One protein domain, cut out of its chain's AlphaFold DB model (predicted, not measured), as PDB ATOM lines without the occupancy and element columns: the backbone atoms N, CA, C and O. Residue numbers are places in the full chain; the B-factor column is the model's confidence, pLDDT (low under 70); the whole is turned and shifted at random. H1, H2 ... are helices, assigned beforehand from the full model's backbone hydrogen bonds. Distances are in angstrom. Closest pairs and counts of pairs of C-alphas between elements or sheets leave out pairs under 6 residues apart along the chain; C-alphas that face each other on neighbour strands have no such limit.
ATOM      1  N   GLY A  11     -48.704  10.567 -26.793       50.59
ATOM      2  CA  GLY A  11     -48.363   9.811 -25.577       50.59
ATOM      3  C   GLY A  11     -48.568  10.621 -24.291       50.59
ATOM      4  O   GLY A  11     -49.104  10.102 -23.312       50.59
ATOM      5  N   ALA A  12     -48.236  11.915 -24.326       49.78
ATOM      6  CA  ALA A  12     -48.440  12.841 -23.211       49.78
ATOM      7  C   ALA A  12     -49.934  13.121 -22.945       49.78
ATOM      8  O   ALA A  12     -50.378  13.093 -21.796       49.78
ATOM      9  N   ALA A  13     -50.740  13.309 -23.997       51.31
ATOM     10  CA  ALA A  13     -52.193  13.453 -23.875       51.31
ATOM     11  C   ALA A  13     -52.874  12.159 -23.390       51.31
ATOM     12  O   ALA A  13     -53.782  12.211 -22.559       51.31
ATOM     13  N   TYR A  14     -52.401  10.993 -23.849       59.44
ATOM     14  CA  TYR A  14     -52.871   9.680 -23.395       59.44
ATOM     15  C   TYR A  14     -52.577   9.474 -21.900       59.44
ATOM     16  O   TYR A  14     -53.470   9.101 -21.150       59.44
ATOM     17  N   ALA A  15     -51.376   9.821 -21.419       57.12
ATOM     18  CA  ALA A  15     -51.024   9.748 -19.996       57.12
ATOM     19  C   ALA A  15     -51.833  10.707 -19.096       57.12
ATOM     20  O   ALA A  15     -52.064  10.406 -17.920       57.12
ATOM     21  N   LYS A  16     -52.276  11.849 -19.641       57.31
ATOM     22  CA  LYS A  16     -53.106  12.847 -18.942       57.31
ATOM     23  C   LYS A  16     -54.589  12.457 -18.868       57.31
ATOM     24  O   LYS A  16     -55.297  12.950 -18.000       57.31
ATOM     25  N   SER A  17     -55.053  11.577 -19.758       61.38
ATOM     26  CA  SER A  17     -56.463  11.160 -19.872       61.38
ATOM     27  C   SER A  17     -56.754   9.755 -19.324       61.38
ATOM     28  O   SER A  17     -57.890   9.289 -19.406       61.38
ATOM     29  N   LEU A  18     -55.758   9.087 -18.730       67.88
ATOM     30  CA  LEU A  18     -55.938   7.822 -18.012       67.88
ATOM     31  C   LEU A  18     -56.555   8.060 -16.631       67.88
ATOM     32  O   LEU A  18     -56.075   8.881 -15.854       67.88
ATOM     33  N   CYS A  19     -57.583   7.282 -16.300       74.88
ATOM     34  CA  CYS A  19     -58.144   7.234 -14.953       74.88
ATOM     35  C   CYS A  19     -57.134   6.638 -13.944       74.88
ATOM     36  O   CYS A  19     -56.290   5.815 -14.303       74.88
ATOM     37  N   GLU A  20     -57.252   6.993 -12.662       82.00
ATOM     38  CA  GLU A  20     -56.387   6.511 -11.569       82.00
ATOM     39  C   GLU A  20     -56.285   4.978 -11.497       82.00
ATOM     40  O   GLU A  20     -55.215   4.419 -11.248       82.00
ATOM     41  N   ALA A  21     -57.373   4.263 -11.801       81.62
ATOM     42  CA  ALA A  21     -57.371   2.800 -11.861       81.62
ATOM     43  C   ALA A  21     -56.455   2.243 -12.972       81.62
ATOM     44  O   ALA A  21     -55.798   1.210 -12.795       81.62
ATOM     45  N   ALA A  22     -56.361   2.946 -14.101       83.19
ATOM     46  CA  ALA A  22     -55.460   2.589 -15.189       83.19
ATOM     47  C   ALA A  22     -53.998   2.858 -14.815       83.19
ATOM     48  O   ALA A  22     -53.138   2.010 -15.052       83.19
ATOM     49  N   ARG A  23     -53.726   3.990 -14.155       84.69
ATOM     50  CA  ARG A  23     -52.390   4.325 -13.636       84.69
ATOM     51  C   ARG A  23     -51.883   3.275 -12.654       84.69
ATOM     52  O   ARG A  23     -50.790   2.751 -12.852       84.69
ATOM     53  N   LYS A  24     -52.711   2.875 -11.683       89.31
ATOM     54  CA  LYS A  24     -52.384   1.804 -10.722       89.31
ATOM     55  C   LYS A  24     -52.093   0.464 -11.400       89.31
ATOM     56  O   LYS A  24     -51.241  -0.293 -10.940       89.31
ATOM     57  N   SER A  25     -52.788   0.153 -12.494       90.19
ATOM     58  CA  SER A  25     -52.555  -1.088 -13.247       90.19
ATOM     59  C   SER A  25     -51.214  -1.060 -13.983       90.19
ATOM     60  O   SER A  25     -50.460  -2.031 -13.925       90.19
ATOM     61  N   VAL A  26     -50.874   0.072 -14.608       89.69
ATOM     62  CA  VAL A  26     -49.564   0.289 -15.240       89.69
ATOM     63  C   VAL A  26     -48.441   0.226 -14.211       89.69
ATOM     64  O   VAL A  26     -47.461  -0.481 -14.429       89.69
ATOM     65  N   GLU A  27     -48.595   0.901 -13.075       92.12
ATOM     66  CA  GLU A  27     -47.608   0.895 -11.995       92.12
ATOM     67  C   GLU A  27     -47.343  -0.526 -11.485       92.12
ATOM     68  O   GLU A  27     -46.193  -0.964 -11.447       92.12
ATOM     69  N   ARG A  28     -48.400  -1.303 -11.209       93.62
ATOM     70  CA  ARG A  28     -48.262  -2.710 -10.808       93.62
ATOM     71  C   ARG A  28     -47.569  -3.560 -11.868       93.62
ATOM     72  O   ARG A  28     -46.770  -4.427 -11.519       93.62
ATOM     73  N   ALA A  29     -47.869  -3.353 -13.148       93.69
ATOM     74  CA  ALA A  29     -47.209  -4.083 -14.224       93.69
ATOM     75  C   ALA A  29     -45.714  -3.731 -14.294       93.69
ATOM     76  O   ALA A  29     -44.873  -4.627 -14.365       93.69
ATOM     77  N   VAL A  30     -45.367  -2.446 -14.200       94.00
ATOM     78  CA  VAL A  30     -43.973  -1.983 -14.175       94.00
ATOM     79  C   VAL A  30     -43.235  -2.531 -12.955       94.00
ATOM     80  O   VAL A  30     -42.115  -3.017 -13.094       94.00
ATOM     81  N   GLU A  31     -43.853  -2.538 -11.775       95.25
ATOM     82  CA  GLU A  31     -43.256  -3.115 -10.568       95.25
ATOM     83  C   GLU A  31     -42.982  -4.619 -10.730       95.25
ATOM     84  O   GLU A  31     -41.872  -5.083 -10.468       95.25
ATOM     85  N   LYS A  32     -43.953  -5.389 -11.239       93.94
ATOM     86  CA  LYS A  32     -43.767  -6.820 -11.540       93.94
ATOM     87  C   LYS A  32     -42.674  -7.053 -12.584       93.94
ATOM     88  O   LYS A  32     -41.944  -8.040 -12.506       93.94
ATOM     89  N   GLN A  33     -42.548  -6.161 -13.565       94.50
ATOM     90  CA  GLN A  33     -41.485  -6.235 -14.562       94.50
ATOM     91  C   GLN A  33     -40.118  -5.978 -13.928       94.50
ATOM     92  O   GLN A  33     -39.203  -6.763 -14.164       94.50
ATOM     93  N   ARG A  34     -39.991  -4.956 -13.071       93.06
ATOM     94  CA  ARG A  34     -38.761  -4.669 -12.313       93.06
ATOM     95  C   ARG A  34     -38.354  -5.832 -11.410       93.06
ATOM     96  O   ARG A  34     -37.171  -6.118 -11.286       93.06
ATOM     97  N   ARG A  35     -39.332  -6.538 -10.836       94.56
ATOM     98  CA  ARG A  35     -39.116  -7.767 -10.051       94.56
ATOM     99  C   ARG A  35     -38.817  -9.006 -10.907       94.56
ATOM    100  O   ARG A  35     -38.530 -10.061 -10.358       94.56
ATOM    101  N   GLY A  36     -38.909  -8.918 -12.236       94.62
ATOM    102  CA  GLY A  36     -38.656 -10.040 -13.148       94.62
ATOM    103  C   GLY A  36     -39.744 -11.122 -13.150       94.62
ATOM    104  O   GLY A  36     -39.505 -12.230 -13.640       94.62
ATOM    105  N   THR A  37     -40.929 -10.816 -12.615       94.81
ATOM    106  CA  THR A  37     -42.053 -11.755 -12.467       94.81
ATOM    107  C   THR A  37     -43.180 -11.511 -13.465       94.81
ATOM    108  O   THR A  37     -44.062 -12.356 -13.614       94.81
ATOM    109  N   LEU A  38     -43.170 -10.383 -14.183       94.00
ATOM    110  CA  LEU A  38     -44.174 -10.118 -15.209       94.00
ATOM    111  C   LEU A  38     -43.974 -11.036 -16.425       94.00
ATOM    112  O   LEU A  38     -42.914 -11.031 -17.058       94.00
ATOM    113  N   VAL A  39     -45.023 -11.775 -16.785       92.81
ATOM    114  CA  VAL A  39     -45.066 -12.682 -17.939       92.81
ATOM    115  C   VAL A  39     -46.158 -12.269 -18.920       92.81
ATOM    116  O   VAL A  39     -47.206 -11.752 -18.531       92.81
ATOM    117  N   SER A  40     -45.918 -12.484 -20.211       88.69
ATOM    118  CA  SER A  40     -46.922 -12.250 -21.244       88.69
ATOM    119  C   SER A  40     -47.921 -13.408 -21.298       88.69
ATOM    120  O   SER A  40     -47.530 -14.568 -21.398       88.69
ATOM    121  N   GLY A  41     -49.222 -13.105 -21.290       84.44
ATOM    122  CA  GLY A  41     -50.263 -14.143 -21.289       84.44
ATOM    123  C   GLY A  41     -50.264 -15.032 -22.541       84.44
ATOM    124  O   GLY A  41     -50.459 -16.233 -22.434       84.44
ATOM    125  N   ARG A  42     -49.997 -14.470 -23.731       83.75
ATOM    126  CA  ARG A  42     -50.041 -15.224 -25.002       83.75
ATOM    127  C   ARG A  42     -48.831 -16.135 -25.223       83.75
ATOM    128  O   ARG A  42     -48.955 -17.140 -25.909       83.75
ATOM    129  N   SER A  43     -47.653 -15.756 -24.728       85.38
ATOM    130  CA  SER A  43     -46.403 -16.469 -25.036       85.38
ATOM    131  C   SER A  43     -45.728 -17.084 -23.814       85.38
ATOM    132  O   SER A  43     -44.706 -17.737 -23.983       85.38
ATOM    133  N   GLY A  44     -46.213 -16.816 -22.596       89.44
ATOM    134  CA  GLY A  44     -45.577 -17.252 -21.347       89.44
ATOM    135  C   GLY A  44     -44.184 -16.654 -21.107       89.44
ATOM    136  O   GLY A  44     -43.487 -17.045 -20.175       89.44
ATOM    137  N   LYS A  45     -43.741 -15.709 -21.946       92.00
ATOM    138  CA  LYS A  45     -42.385 -15.150 -21.897       92.00
ATOM    139  C   LYS A  45     -42.316 -14.031 -20.866       92.00
ATOM    140  O   LYS A  45     -43.224 -13.203 -20.786       92.00
ATOM    141  N   LYS A  46     -41.200 -13.959 -20.136       93.56
ATOM    142  CA  LYS A  46     -40.901 -12.831 -19.242       93.56
ATOM    143  C   LYS A  46     -40.829 -11.523 -20.024       93.56
ATOM    144  O   LYS A  46     -40.276 -11.467 -21.127       93.56
ATOM    145  N   VAL A  47     -41.380 -10.474 -19.434       92.94
ATOM    146  CA  VAL A  47     -41.370  -9.133 -20.007       92.94
ATOM    147  C   VAL A  47     -39.996  -8.510 -19.810       92.94
ATOM    148  O   VAL A  47     -39.511  -8.386 -18.688       92.94
ATOM    149  N   LYS A  48     -39.363  -8.122 -20.918       89.94
ATOM    150  CA  LYS A  48     -37.982  -7.616 -20.914       89.94
ATOM    151  C   LYS A  48     -37.905  -6.097 -20.835       89.94
ATOM    152  O   LYS A  48     -36.907  -5.568 -20.364       89.94
ATOM    153  N   THR A  49     -38.938  -5.401 -21.303       89.62
ATOM    154  CA  THR A  49     -38.930  -3.942 -21.417       89.62
ATOM    155  C   THR A  49     -40.035  -3.317 -20.576       89.62
ATOM    156  O   THR A  49     -41.144  -3.847 -20.474       89.62
ATOM    157  N   VAL A  50     -39.740  -2.149 -20.001       87.56
ATOM    158  CA  VAL A  50     -40.723  -1.313 -19.287       87.56
ATOM    159  C   VAL A  50     -41.891  -0.964 -20.207       87.56
ATOM    160  O   VAL A  50     -43.050  -0.983 -19.810       87.56
ATOM    161  N   GLU A  51     -41.583  -0.729 -21.477       86.88
ATOM    162  CA  GLU A  51     -42.538  -0.422 -22.530       86.88
ATOM    163  C   GLU A  51     -43.619  -1.499 -22.697       86.88
ATOM    164  O   GLU A  51     -44.818  -1.219 -22.749       86.88
ATOM    165  N   GLN A  52     -43.195  -2.762 -22.704       90.31
ATOM    166  CA  GLN A  52     -44.098  -3.898 -22.787       90.31
ATOM    167  C   GLN A  52     -44.909  -4.064 -21.490       90.31
ATOM    168  O   GLN A  52     -46.076  -4.450 -21.554       90.31
ATOM    169  N   ALA A  53     -44.341  -3.729 -20.328       91.44
ATOM    170  CA  ALA A  53     -45.076  -3.726 -19.063       91.44
ATOM    171  C   ALA A  53     -46.188  -2.669 -19.048       91.44
ATOM    172  O   ALA A  53     -47.306  -2.970 -18.637       91.44
ATOM    173  N   ILE A  54     -45.916  -1.470 -19.572       87.56
ATOM    174  CA  ILE A  54     -46.925  -0.417 -19.736       87.56
ATOM    175  C   ILE A  54     -48.048  -0.899 -20.658       87.56
ATOM    176  O   ILE A  54     -49.219  -0.769 -20.313       87.56
ATOM    177  N   ALA A  55     -47.717  -1.508 -21.800       88.44
ATOM    178  CA  ALA A  55     -48.719  -2.040 -22.725       88.44
ATOM    179  C   ALA A  55     -49.607  -3.124 -22.082       88.44
ATOM    180  O   ALA A  55     -50.821  -3.128 -22.289       88.44
ATOM    181  N   ILE A  56     -49.022  -4.010 -21.269       88.88
ATOM    182  CA  ILE A  56     -49.771  -5.030 -20.522       88.88
ATOM    183  C   ILE A  56     -50.668  -4.376 -19.468       88.88
ATOM    184  O   ILE A  56     -51.860  -4.665 -19.445       88.88
ATOM    185  N   GLY A  57     -50.140  -3.451 -18.661       89.19
ATOM    186  CA  GLY A  57     -50.915  -2.765 -17.624       89.19
ATOM    187  C   GLY A  57     -52.071  -1.930 -18.186       89.19
ATOM    188  O   GLY A  57     -53.150  -1.895 -17.597       89.19
ATOM    189  N   LEU A  58     -51.889  -1.318 -19.362       86.31
ATOM    190  CA  LEU A  58     -52.965  -0.644 -20.093       86.31
ATOM    191  C   LEU A  58     -54.022  -1.638 -20.585       86.31
ATOM    192  O   LEU A  58     -55.209  -1.409 -20.375       86.31
ATOM    193  N   SER A  59     -53.604  -2.759 -21.177       85.25
ATOM    194  CA  SER A  59     -54.525  -3.795 -21.659       85.25
ATOM    195  C   SER A  59     -55.326  -4.443 -20.521       85.25
ATOM    196  O   SER A  59     -56.518  -4.705 -20.675       85.25
ATOM    197  N   GLU A  60     -54.707  -4.676 -19.358       87.62
ATOM    198  CA  GLU A  60     -55.395  -5.172 -18.160       87.62
ATOM    199  C   GLU A  60     -56.459  -4.192 -17.668       87.62
ATOM    200  O   GLU A  60     -57.541  -4.607 -17.256       87.62
ATOM    201  N   ALA A  61     -56.167  -2.898 -17.714       87.12
ATOM    202  CA  ALA A  61     -57.095  -1.882 -17.259       87.12
ATOM    203  C   ALA A  61     -58.257  -1.666 -18.250       87.12
ATOM    204  O   ALA A  61     -59.409  -1.587 -17.822       87.12
ATOM    205  N   GLU A  62     -58.016  -1.726 -19.566       84.25
ATOM    206  CA  GLU A  62     -59.098  -1.744 -20.566       84.25
ATOM    207  C   GLU A  62     -60.048  -2.931 -20.364       84.25
ATOM    208  O   GLU A  62     -61.265  -2.757 -20.378       84.25
ATOM    209  N   LYS A  63     -59.511  -4.130 -20.089       84.38
ATOM    210  CA  LYS A  63     -60.323  -5.323 -19.781       84.38
ATOM    211  C   LYS A  63     -61.157  -5.173 -18.511       84.38
ATOM    212  O   LYS A  63     -62.213  -5.785 -18.403       84.38
ATOM    213  N   ARG A  64     -60.695  -4.362 -17.558       83.81
ATOM    214  CA  ARG A  64     -61.431  -4.018 -16.329       83.81
ATOM    215  C   ARG A  64     -62.489  -2.933 -16.555       83.81
ATOM    216  O   ARG A  64     -63.135  -2.525 -15.598       83.81
ATOM    217  N   GLY A  65     -62.657  -2.448 -17.787       80.44
ATOM    218  CA  GLY A  65     -63.644  -1.425 -18.130       80.44
ATOM    219  C   GLY A  65     -63.254  -0.015 -17.686       80.44
ATOM    220  O   GLY A  65     -64.115   0.861 -17.615       80.44
TER     221      GLY A  65
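What this domain is: This is residues 11 to 65 of the 76 residues of an uncharacterized protein of Acidobacteria bacterium (UniProt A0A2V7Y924). Two helices of similar length, H2 and H3, pack side by side as a slanted helical hairpin, and the long loop of residues 35 to 49 joins them. The short helix H1 is set off near the start of H2, far from Gly 44 in that loop. The printed part has 55 residues with three named helices, in the order H1, H2, H3, and no named strand; the class is all helix. It is compact, with a radius of gyration of the C-alphas of 11.0 A, and spans 30 by 20 by 16 A, only just elongated.

How they stand to each other: H2, residues 20 to 34, touches H3, residues 50 to 63; the closest C-alphas, of Val 26 and Gly 57, are 4.1 A apart. This hairpin runs opposite ways at a steep tilt of 39 degrees. H1, residues 11 to 16, is apart from H3, and only just apart from H2, at 8.5 A. In H1, H2 and H3 every O i to N i+4 pair is within hydrogen-bond range.

Where its parts are: H2 measures 20.9 A from C-alpha 20 at (-56.387, 6.511, -11.569) to C-alpha 34. H3 measures 20.0 A and ends at C-alpha 63, (-60.323, -5.323, -19.781). H1 measures 8.7 A.

The domain as a whole: The C-alphas farthest apart, of Ala 13 and Gly 44, are 31.5 A apart. The link from H1 to H2 is tight, that from H2 to H3 long. The printed part has no cut. Residues 11 to 18 have pLDDT under 70.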